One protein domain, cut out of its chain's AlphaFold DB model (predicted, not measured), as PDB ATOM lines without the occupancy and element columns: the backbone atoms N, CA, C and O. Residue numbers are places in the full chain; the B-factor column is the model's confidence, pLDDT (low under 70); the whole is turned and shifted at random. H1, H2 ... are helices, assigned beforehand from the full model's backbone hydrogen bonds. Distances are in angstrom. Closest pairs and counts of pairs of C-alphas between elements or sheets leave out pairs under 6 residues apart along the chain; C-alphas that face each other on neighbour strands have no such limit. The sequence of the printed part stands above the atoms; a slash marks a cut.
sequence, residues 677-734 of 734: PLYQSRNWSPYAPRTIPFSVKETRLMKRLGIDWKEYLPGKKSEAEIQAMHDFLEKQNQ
ATOM      1  N   PRO A 677     -83.534 -19.190  76.403       90.75
ATOM      2  CA  PRO A 677     -83.849 -19.477  77.810       90.75
ATOM      3  C   PRO A 677     -84.640 -18.406  78.557       90.75
ATOM      4  O   PRO A 677     -85.315 -18.706  79.538       90.75
ATOM      5  N   LEU A 678     -84.563 -17.149  78.110       89.25
ATOM      6  CA  LEU A 678     -85.325 -16.044  78.694       89.25
ATOM      7  C   LEU A 678     -86.830 -16.354  78.722       89.25
ATOM      8  O   LEU A 678     -87.466 -16.174  79.754       89.25
ATOM      9  N   TYR A 679     -87.372 -16.888  77.623       89.25
ATOM     10  CA  TYR A 679     -88.804 -17.169  77.469       89.25
ATOM     11  C   TYR A 679     -89.270 -18.434  78.205       89.25
ATOM     12  O   TYR A 679     -90.468 -18.693  78.295       89.25
ATOM     13  N   GLN A 680     -88.345 -19.227  78.747       92.62
ATOM     14  CA  GLN A 680     -88.667 -20.390  79.578       92.62
ATOM     15  C   GLN A 680     -89.012 -19.962  81.015       92.62
ATOM     16  O   GLN A 680     -89.758 -20.649  81.706       92.62
ATOM     17  N   SER A 681     -88.479 -18.825  81.469       92.44
ATOM     18  CA  SER A 681     -88.577 -18.373  82.857       92.44
ATOM     19  C   SER A 681     -89.963 -17.821  83.192       92.44
ATOM     20  O   SER A 681     -90.416 -16.840  82.593       92.44
ATOM     21  N   ARG A 682     -90.604 -18.374  84.229       89.38
ATOM     22  CA  ARG A 682     -91.853 -17.830  84.786       89.38
ATOM     23  C   ARG A 682     -91.665 -16.429  85.372       89.38
ATOM     24  O   ARG A 682     -92.592 -15.634  85.328       89.38
ATOM     25  N   ASN A 683     -90.465 -16.080  85.835       88.00
ATOM     26  CA  ASN A 683     -90.186 -14.726  86.328       88.00
ATOM     27  C   ASN A 683     -90.228 -13.683  85.200       88.00
ATOM     28  O   ASN A 683     -90.500 -12.516  85.458       88.00
ATOM     29  N   TRP A 684     -89.944 -14.095  83.960       84.31
ATOM     30  CA  TRP A 684     -90.003 -13.225  82.786       84.31
ATOM     31  C   TRP A 684     -91.388 -13.207  82.130       84.31
ATOM     32  O   TRP A 684     -91.863 -12.158  81.703       84.31
ATOM     33  N   SER A 685     -92.046 -14.362  82.028       82.12
ATOM     34  CA  SER A 685     -93.347 -14.501  81.359       82.12
ATOM     35  C   SER A 685     -94.334 -15.286  82.233       82.12
ATOM     36  O   SER A 685     -94.679 -16.421  81.907       82.12
ATOM     37  N   PRO A 686     -94.808 -14.706  83.350       77.94
ATOM     38  CA  PRO A 686     -95.517 -15.438  84.409       77.94
ATOM     39  C   PRO A 686     -96.811 -16.120  83.968       77.94
ATOM     40  O   PRO A 686     -97.208 -17.127  84.546       77.94
ATOM     41  N   TYR A 687     -97.445 -15.590  82.927       77.44
ATOM     42  CA  TYR A 687     -98.743 -16.033  82.429       77.44
ATOM     43  C   TYR A 687     -98.657 -16.758  81.078       77.44
ATOM     44  O   TYR A 687     -99.678 -17.185  80.544       77.44
ATOM     45  N   ALA A 688     -97.459 -16.878  80.501       81.31
ATOM     46  CA  ALA A 688     -97.274 -17.549  79.223       81.31
ATOM     47  C   ALA A 688     -97.284 -19.078  79.398       81.31
ATOM     48  O   ALA A 688     -96.812 -19.590  80.424       81.31
ATOM     49  N   PRO A 689     -97.777 -19.839  78.403       85.88
ATOM     50  CA  PRO A 689     -97.766 -21.293  78.469       85.88
ATOM     51  C   PRO A 689     -96.330 -21.839  78.505       85.88
ATOM     52  O   PRO A 689     -95.391 -21.220  78.000       85.88
ATOM     53  N   ARG A 690     -96.168 -23.041  79.077       90.12
ATOM     54  CA  ARG A 690     -94.886 -23.772  79.158       90.12
ATOM     55  C   ARG A 690     -93.747 -22.995  79.842       90.12
ATOM     56  O   ARG A 690     -92.592 -23.156  79.469       90.12
ATOM     57  N   THR A 691     -94.037 -22.174  80.849       91.75
ATOM     58  CA  THR A 691     -92.991 -21.537  81.667       91.75
ATOM     59  C   THR A 691     -92.681 -22.327  82.936       91.75
ATOM     60  O   THR A 691     -93.568 -22.891  83.592       91.75
ATOM     61  N   ILE A 692     -91.399 -22.361  83.285       94.69
ATOM     62  CA  ILE A 692     -90.852 -23.107  84.421       94.69
ATOM     63  C   ILE A 692     -90.518 -22.159  85.579       94.69
ATOM     64  O   ILE A 692     -90.190 -20.996  85.327       94.69
ATOM     65  N   PRO A 693     -90.604 -22.614  86.843       94.88
ATOM     66  CA  PRO A 693     -90.483 -21.766  88.036       94.88
ATOM     67  C   PRO A 693     -89.041 -21.318  88.347       94.88
ATOM     68  O   PRO A 693     -88.677 -21.157  89.499       94.88
ATOM     69  N   PHE A 694     -88.220 -21.083  87.324       95.50
ATOM     70  CA  PHE A 694     -86.824 -20.674  87.450       95.50
ATOM     71  C   PHE A 694     -86.626 -19.272  86.880       95.50
ATOM     72  O   PHE A 694     -87.297 -18.869  85.924       95.50
ATOM     73  N   SER A 695     -85.691 -18.519  87.447       95.06
ATOM     74  CA  SER A 695     -85.279 -17.202  86.971       95.06
ATOM     75  C   SER A 695     -84.564 -17.276  85.620       95.06
ATOM     76  O   SER A 695     -84.031 -18.303  85.210       95.06
ATOM     77  N   VAL A 696     -84.470 -16.136  84.936       94.50
ATOM     78  CA  VAL A 696     -83.738 -16.008  83.665       94.50
ATOM     79  C   VAL A 696     -82.271 -16.434  83.788       94.50
ATOM     80  O   VAL A 696     -81.677 -16.927  82.830       94.50
ATOM     81  N   LYS A 697     -81.654 -16.207  84.954       95.12
ATOM     82  CA  LYS A 697     -80.265 -16.610  85.208       95.12
ATOM     83  C   LYS A 697     -80.156 -18.132  85.294       95.12
ATOM     84  O   LYS A 697     -79.284 -18.711  84.652       95.12
ATOM     85  N   GLU A 698     -81.074 -18.757  86.020       96.44
ATOM     86  CA  GLU A 698     -81.142 -20.207  86.196       96.44
ATOM     87  C   GLU A 698     -81.450 -20.925  84.885       96.44
ATOM     88  O   GLU A 698     -80.717 -21.836  84.524       96.44
ATOM     89  N   THR A 699     -82.427 -20.471  84.093       96.12
ATOM     90  CA  THR A 699     -82.726 -21.108  82.795       96.12
ATOM     91  C   THR A 699     -81.545 -21.022  81.822       96.12
ATOM     92  O   THR A 699     -81.259 -21.966  81.079       96.12
ATOM     93  N   ARG A 700     -80.788 -19.914  81.842       95.62
ATOM     94  CA  ARG A 700     -79.528 -19.795  81.087       95.62
ATOM     95  C   ARG A 700     -78.460 -20.762  81.597       95.62
ATOM     96  O   ARG A 700     -77.710 -21.297  80.784       95.62
ATOM     97  N   LEU A 701     -78.364 -20.971  82.910       95.94
ATOM     98  CA  LEU A 701     -77.425 -21.920  83.508       95.94
ATOM     99  C   LEU A 701     -77.805 -23.370  83.191       95.94
ATOM    100  O   LEU A 701     -76.949 -24.101  82.710       95.94
ATOM    101  N   MET A 702     -79.079 -23.748  83.327       96.12
ATOM    102  CA  MET A 702     -79.601 -25.057  82.916       96.12
ATOM    103  C   MET A 702     -79.219 -25.379  81.468       96.12
ATOM    104  O   MET A 702     -78.664 -26.442  81.203       96.12
ATOM    105  N   LYS A 703     -79.401 -24.421  80.541       94.19
ATOM    106  CA  LYS A 703     -78.977 -24.587  79.140       94.19
ATOM    107  C   LYS A 703     -77.466 -24.792  78.994       94.19
ATOM    108  O   LYS A 703     -77.056 -25.607  78.175       94.19
ATOM    109  N   ARG A 704     -76.636 -24.062  79.753       95.06
ATOM    110  CA  ARG A 704     -75.168 -24.240  79.738       95.06
ATOM    111  C   ARG A 704     -74.746 -25.614  80.263       95.06
ATOM    112  O   ARG A 704     -73.793 -26.176  79.741       95.06
ATOM    113  N   LEU A 705     -75.458 -26.133  81.260       95.81
ATOM    114  CA  LEU A 705     -75.199 -27.431  81.886       95.81
ATOM    115  C   LEU A 705     -75.844 -28.613  81.138       95.81
ATOM    116  O   LEU A 705     -75.685 -29.751  81.561       95.81
ATOM    117  N   GLY A 706     -76.578 -28.368  80.045       94.44
ATOM    118  CA  GLY A 706     -77.264 -29.421  79.286       94.44
ATOM    119  C   GLY A 706     -78.481 -30.027  79.997       94.44
ATOM    120  O   GLY A 706     -78.917 -31.112  79.630       94.44
ATOM    121  N   ILE A 707     -79.036 -29.341  80.999       95.81
ATOM    122  CA  ILE A 707     -80.221 -29.791  81.740       95.81
ATOM    123  C   ILE A 707     -81.467 -29.543  80.887       95.81
ATOM    124  O   ILE A 707     -81.706 -28.410  80.449       95.81
ATOM    125  N   ASP A 708     -82.286 -30.579  80.677       95.19
ATOM    126  CA  ASP A 708     -83.555 -30.428  79.964       95.19
ATOM    127  C   ASP A 708     -84.593 -29.723  80.843       95.19
ATOM    128  O   ASP A 708     -85.248 -30.293  81.716       95.19
ATOM    129  N   TRP A 709     -84.785 -28.440  80.561       95.06
ATOM    130  CA  TRP A 709     -85.781 -27.608  81.219       95.06
ATOM    131  C   TRP A 709     -87.218 -28.149  81.069       95.06
ATOM    132  O   TRP A 709     -88.072 -27.844  81.905       95.06
ATOM    133  N   LYS A 710     -87.509 -28.970  80.043       95.25
ATOM    134  CA  LYS A 710     -88.847 -29.540  79.793       95.25
ATOM    135  C   LYS A 710     -89.262 -30.582  80.832       95.25
ATOM    136  O   LYS A 710     -90.447 -30.932  80.879       95.25
ATOM    137  N   GLU A 711     -88.340 -31.069  81.660       95.94
ATOM    138  CA  GLU A 711     -88.652 -31.905  82.825       95.94
ATOM    139  C   GLU A 711     -89.328 -31.110  83.945       95.94
ATOM    140  O   GLU A 711     -90.070 -31.681  84.734       95.94
ATOM    141  N   TYR A 712     -89.154 -29.788  83.961       96.00
ATOM    142  CA  TYR A 712     -89.659 -28.888  85.000       96.00
ATOM    143  C   TYR A 712     -90.925 -28.126  84.590       96.00
ATOM    144  O   TYR A 712     -91.301 -27.131  85.216       96.00
ATOM    145  N   LEU A 713     -91.593 -28.568  83.519       94.50
ATOM    146  CA  LEU A 713     -92.884 -28.016  83.109       94.50
ATOM    147  C   LEU A 713     -93.939 -28.177  84.222       94.50
ATOM    148  O   LEU A 713     -93.851 -29.123  85.011       94.50
ATOM    149  N   PRO A 714     -94.950 -27.285  84.288       90.19
ATOM    150  CA  PRO A 714     -96.004 -27.361  85.300       90.19
ATOM    151  C   PRO A 714     -96.593 -28.775  85.419       90.19
ATOM    152  O   PRO A 714     -96.998 -29.360  84.416       90.19
ATOM    153  N   GLY A 715     -96.618 -29.321  86.637       90.25
ATOM    154  CA  GLY A 715     -97.162 -30.652  86.932       90.25
ATOM    155  C   GLY A 715     -96.214 -31.839  86.704       90.25
ATOM    156  O   GLY A 715     -96.602 -32.959  87.015       90.25
ATOM    157  N   LYS A 716     -94.986 -31.637  86.200       94.94
ATOM    158  CA  LYS A 716     -94.023 -32.739  85.995       94.94
ATOM    159  C   LYS A 716     -93.138 -33.070  87.198       94.94
ATOM    160  O   LYS A 716     -92.634 -34.186  87.278       94.94
ATOM    161  N   LYS A 717     -92.914 -32.105  88.091       95.38
ATOM    162  CA  LYS A 717     -92.036 -32.224  89.261       95.38
ATOM    163  C   LYS A 717     -92.751 -31.717  90.502       95.38
ATOM    164  O   LYS A 717     -93.526 -30.762  90.422       95.38
ATOM    165  N   SER A 718     -92.492 -32.367  91.630       95.44
ATOM    166  CA  SER A 718     -92.952 -31.913  92.944       95.44
ATOM    167  C   SER A 718     -92.224 -30.636  93.377       95.44
ATOM    168  O   SER A 718     -91.134 -30.330  92.888       95.44
ATOM    169  N   GLU A 719     -92.797 -29.891  94.327       94.00
ATOM    170  CA  GLU A 719     -92.157 -28.687  94.879       94.00
ATOM    171  C   GLU A 719     -90.783 -28.991  95.493       94.00
ATOM    172  O   GLU A 719     -89.845 -28.218  95.310       94.00
ATOM    173  N   ALA A 720     -90.626 -30.153  96.137       95.50
ATOM    174  CA  ALA A 720     -89.352 -30.590  96.704       95.50
ATOM    175  C   ALA A 720     -88.272 -30.814  95.628       95.50
ATOM    176  O   ALA A 720     -87.127 -30.402  95.805       95.50
ATOM    177  N   GLU A 721     -88.627 -31.423  94.491       96.12
ATOM    178  CA  GLU A 721     -87.695 -31.615  93.368       96.12
ATOM    179  C   GLU A 721     -87.323 -30.292  92.683       96.12
ATOM    180  O   GLU A 721     -86.191 -30.130  92.224       96.12
ATOM    181  N   ILE A 722     -88.263 -29.345  92.611       95.88
ATOM    182  CA  ILE A 722     -88.004 -27.997  92.089       95.88
ATOM    183  C   ILE A 722     -87.025 -27.262  93.014       95.88
ATOM    184  O   ILE A 722     -86.035 -26.714  92.530       95.88
ATOM    185  N   GLN A 723     -87.250 -27.307  94.331       96.62
ATOM    186  CA  GLN A 723     -86.361 -26.681  95.311       96.62
ATOM    187  C   GLN A 723     -84.953 -27.287  95.276       96.62
ATOM    188  O   GLN A 723     -83.971 -26.551  95.231       96.62
ATOM    189  N   ALA A 724     -84.836 -28.616  95.189       96.38
ATOM    190  CA  ALA A 724     -83.539 -29.278  95.061       96.38
ATOM    191  C   ALA A 724     -82.760 -28.823  93.808       96.38
ATOM    192  O   ALA A 724     -81.533 -28.714  93.841       96.38
ATOM    193  N   MET A 725     -83.462 -28.535  92.707       97.12
ATOM    194  CA  MET A 725     -82.840 -27.987  91.498       97.12
ATOM    195  C   MET A 725     -82.402 -26.526  91.684       97.12
ATOM    196  O   MET A 725     -81.318 -26.177  91.221       97.12
ATOM    197  N   HIS A 726     -83.167 -25.685  92.392       97.06
ATOM    198  CA  HIS A 726     -82.706 -24.337  92.759       97.06
ATOM    199  C   HIS A 726     -81.384 -24.391  93.538       97.06
ATOM    200  O   HIS A 726     -80.409 -23.755  93.132       97.06
ATOM    201  N   ASP A 727     -81.312 -25.229  94.576       96.12
ATOM    202  CA  ASP A 727     -80.114 -25.382  95.411       96.12
ATOM    203  C   ASP A 727     -78.908 -25.899  94.599       96.12
ATOM    204  O   ASP A 727     -77.763 -25.489  94.807       96.12
ATOM    205  N   PHE A 728     -79.149 -26.814  93.652       96.69
ATOM    206  CA  PHE A 728     -78.119 -27.308  92.739       96.69
ATOM    207  C   PHE A 728     -77.591 -26.199  91.818       96.69
ATOM    208  O   PHE A 728     -76.377 -26.034  91.687       96.69
ATOM    209  N   LEU A 729     -78.485 -25.430  91.192       95.25
ATOM    210  CA  LEU A 729     -78.111 -24.346  90.282       95.25
ATOM    211  C   LEU A 729     -77.380 -23.216  91.010       95.25
ATOM    212  O   LEU A 729     -76.447 -22.647  90.446       95.25
ATOM    213  N   GLU A 730     -77.755 -22.921  92.256       93.75
ATOM    214  CA  GLU A 730     -77.056 -21.941  93.087       93.75
ATOM    215  C   GLU A 730     -75.597 -22.356  93.331       93.75
ATOM    216  O   GLU A 730     -74.690 -21.550  93.113       93.75
ATOM    217  N   LYS A 731     -75.352 -23.632  93.666       92.19
ATOM    218  CA  LYS A 731     -73.995 -24.182  93.857       92.19
ATOM    219  C   LYS A 731     -73.142 -24.169  92.588       92.19
ATOM    220  O   LYS A 731     -71.936 -24.012  92.688       92.19
ATOM    221  N   GLN A 732     -73.741 -24.357  91.412       89.44
ATOM    222  CA  GLN A 732     -73.026 -24.316  90.125       89.44
ATOM    223  C   GLN A 732     -72.735 -22.889  89.633       89.44
ATOM    224  O   GLN A 732     -72.018 -22.706  88.649       89.44
ATOM    225  N   ASN A 733     -73.362 -21.883  90.246       78.81
ATOM    226  CA  ASN A 733     -73.208 -20.478  89.878       78.81
ATOM    227  C   ASN A 733     -72.217 -19.721  90.784       78.81
ATOM    228  O   ASN A 733     -71.864 -18.586  90.451       78.81
ATOM    229  N   GLN A 734     -71.822 -20.324  91.912       67.88
ATOM    230  CA  GLN A 734     -70.672 -19.940  92.740       67.88
ATOM    231  C   GLN A 734     -69.385 -20.457  92.099       67.88
ATOM    232  O   GLN A 734     -68.382 -19.712  92.158       67.88
TER     233      GLN A 734
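AT A GLANCE: This is residues 677 to 734 of the 734 residues of an uncharacterized protein of Akkermansia sp. BIOML-A61 (UniProt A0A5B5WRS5). One long helix, H4, makes one side of this small domain, and the shorter H2 is set nearly at right angles to it, with the short helix H1 packed on H2. After H2 the chain passes through another short helix, H3, to the first residue of H4, which then runs back past H2; a long loop, residues 681 to 695, joins H1 to H2. The printed part has 58 residues with four named helices, in the order H1, H2, H3, H4, and no named strand: the class is all helix. It is compact, with a radius of gyration of the C-alphas of 10.5 A and spans of 30 by 23 by 17 A.

IN THESE COORDINATES: Find C-alpha 719 at (-92.157, -28.687, 94.879); from there H4, residues 719 to 733, runs 21.2 A to C-alpha 733 at (-73.208, -20.478, 89.878). Look next at H2, residues 696 to 704, 12.5 A long. H1, residues 677 to 680, begins at C-alpha 677 at (-83.849, -19.477, 77.810) and is 5.2 A long; H3, residues 709 to 712, is 5.6 A long.

HOW THE PARTS SIT: H4 touches H2, the hub, about perpendicular at 76 degrees; their closest C-alphas, those of Glu 698 and Leu 729, are 6.6 A apart. H1 touches H2, closest at the C-alphas of Leu 678 and Val 696, 5.2 A apart. H2 and H3 only just touch, and only at the corner by their link, with 3 pairs of C-alphas within 8 A; the closest are Met 702 and Trp 709, 6.9 A. H3 and H4 are close but not clearly touching, with the C-alphas of Tyr 712 and Ile 722 closest at 7.3 A. H1 and H4 are apart. In H2 and H4 every O i to N i+4 pair is within hydrogen-bond range; H1 and H3 are too short for such a pair.

THE WHOLE: The two farthest C-alphas, those of Pro 689 and Gln 734, are 30.7 A apart. The printed part has no cut; the link from H1 to H2 is long. Mean pLDDT of the printed part is 92.2, and residue 734, the chain's last, is under 70.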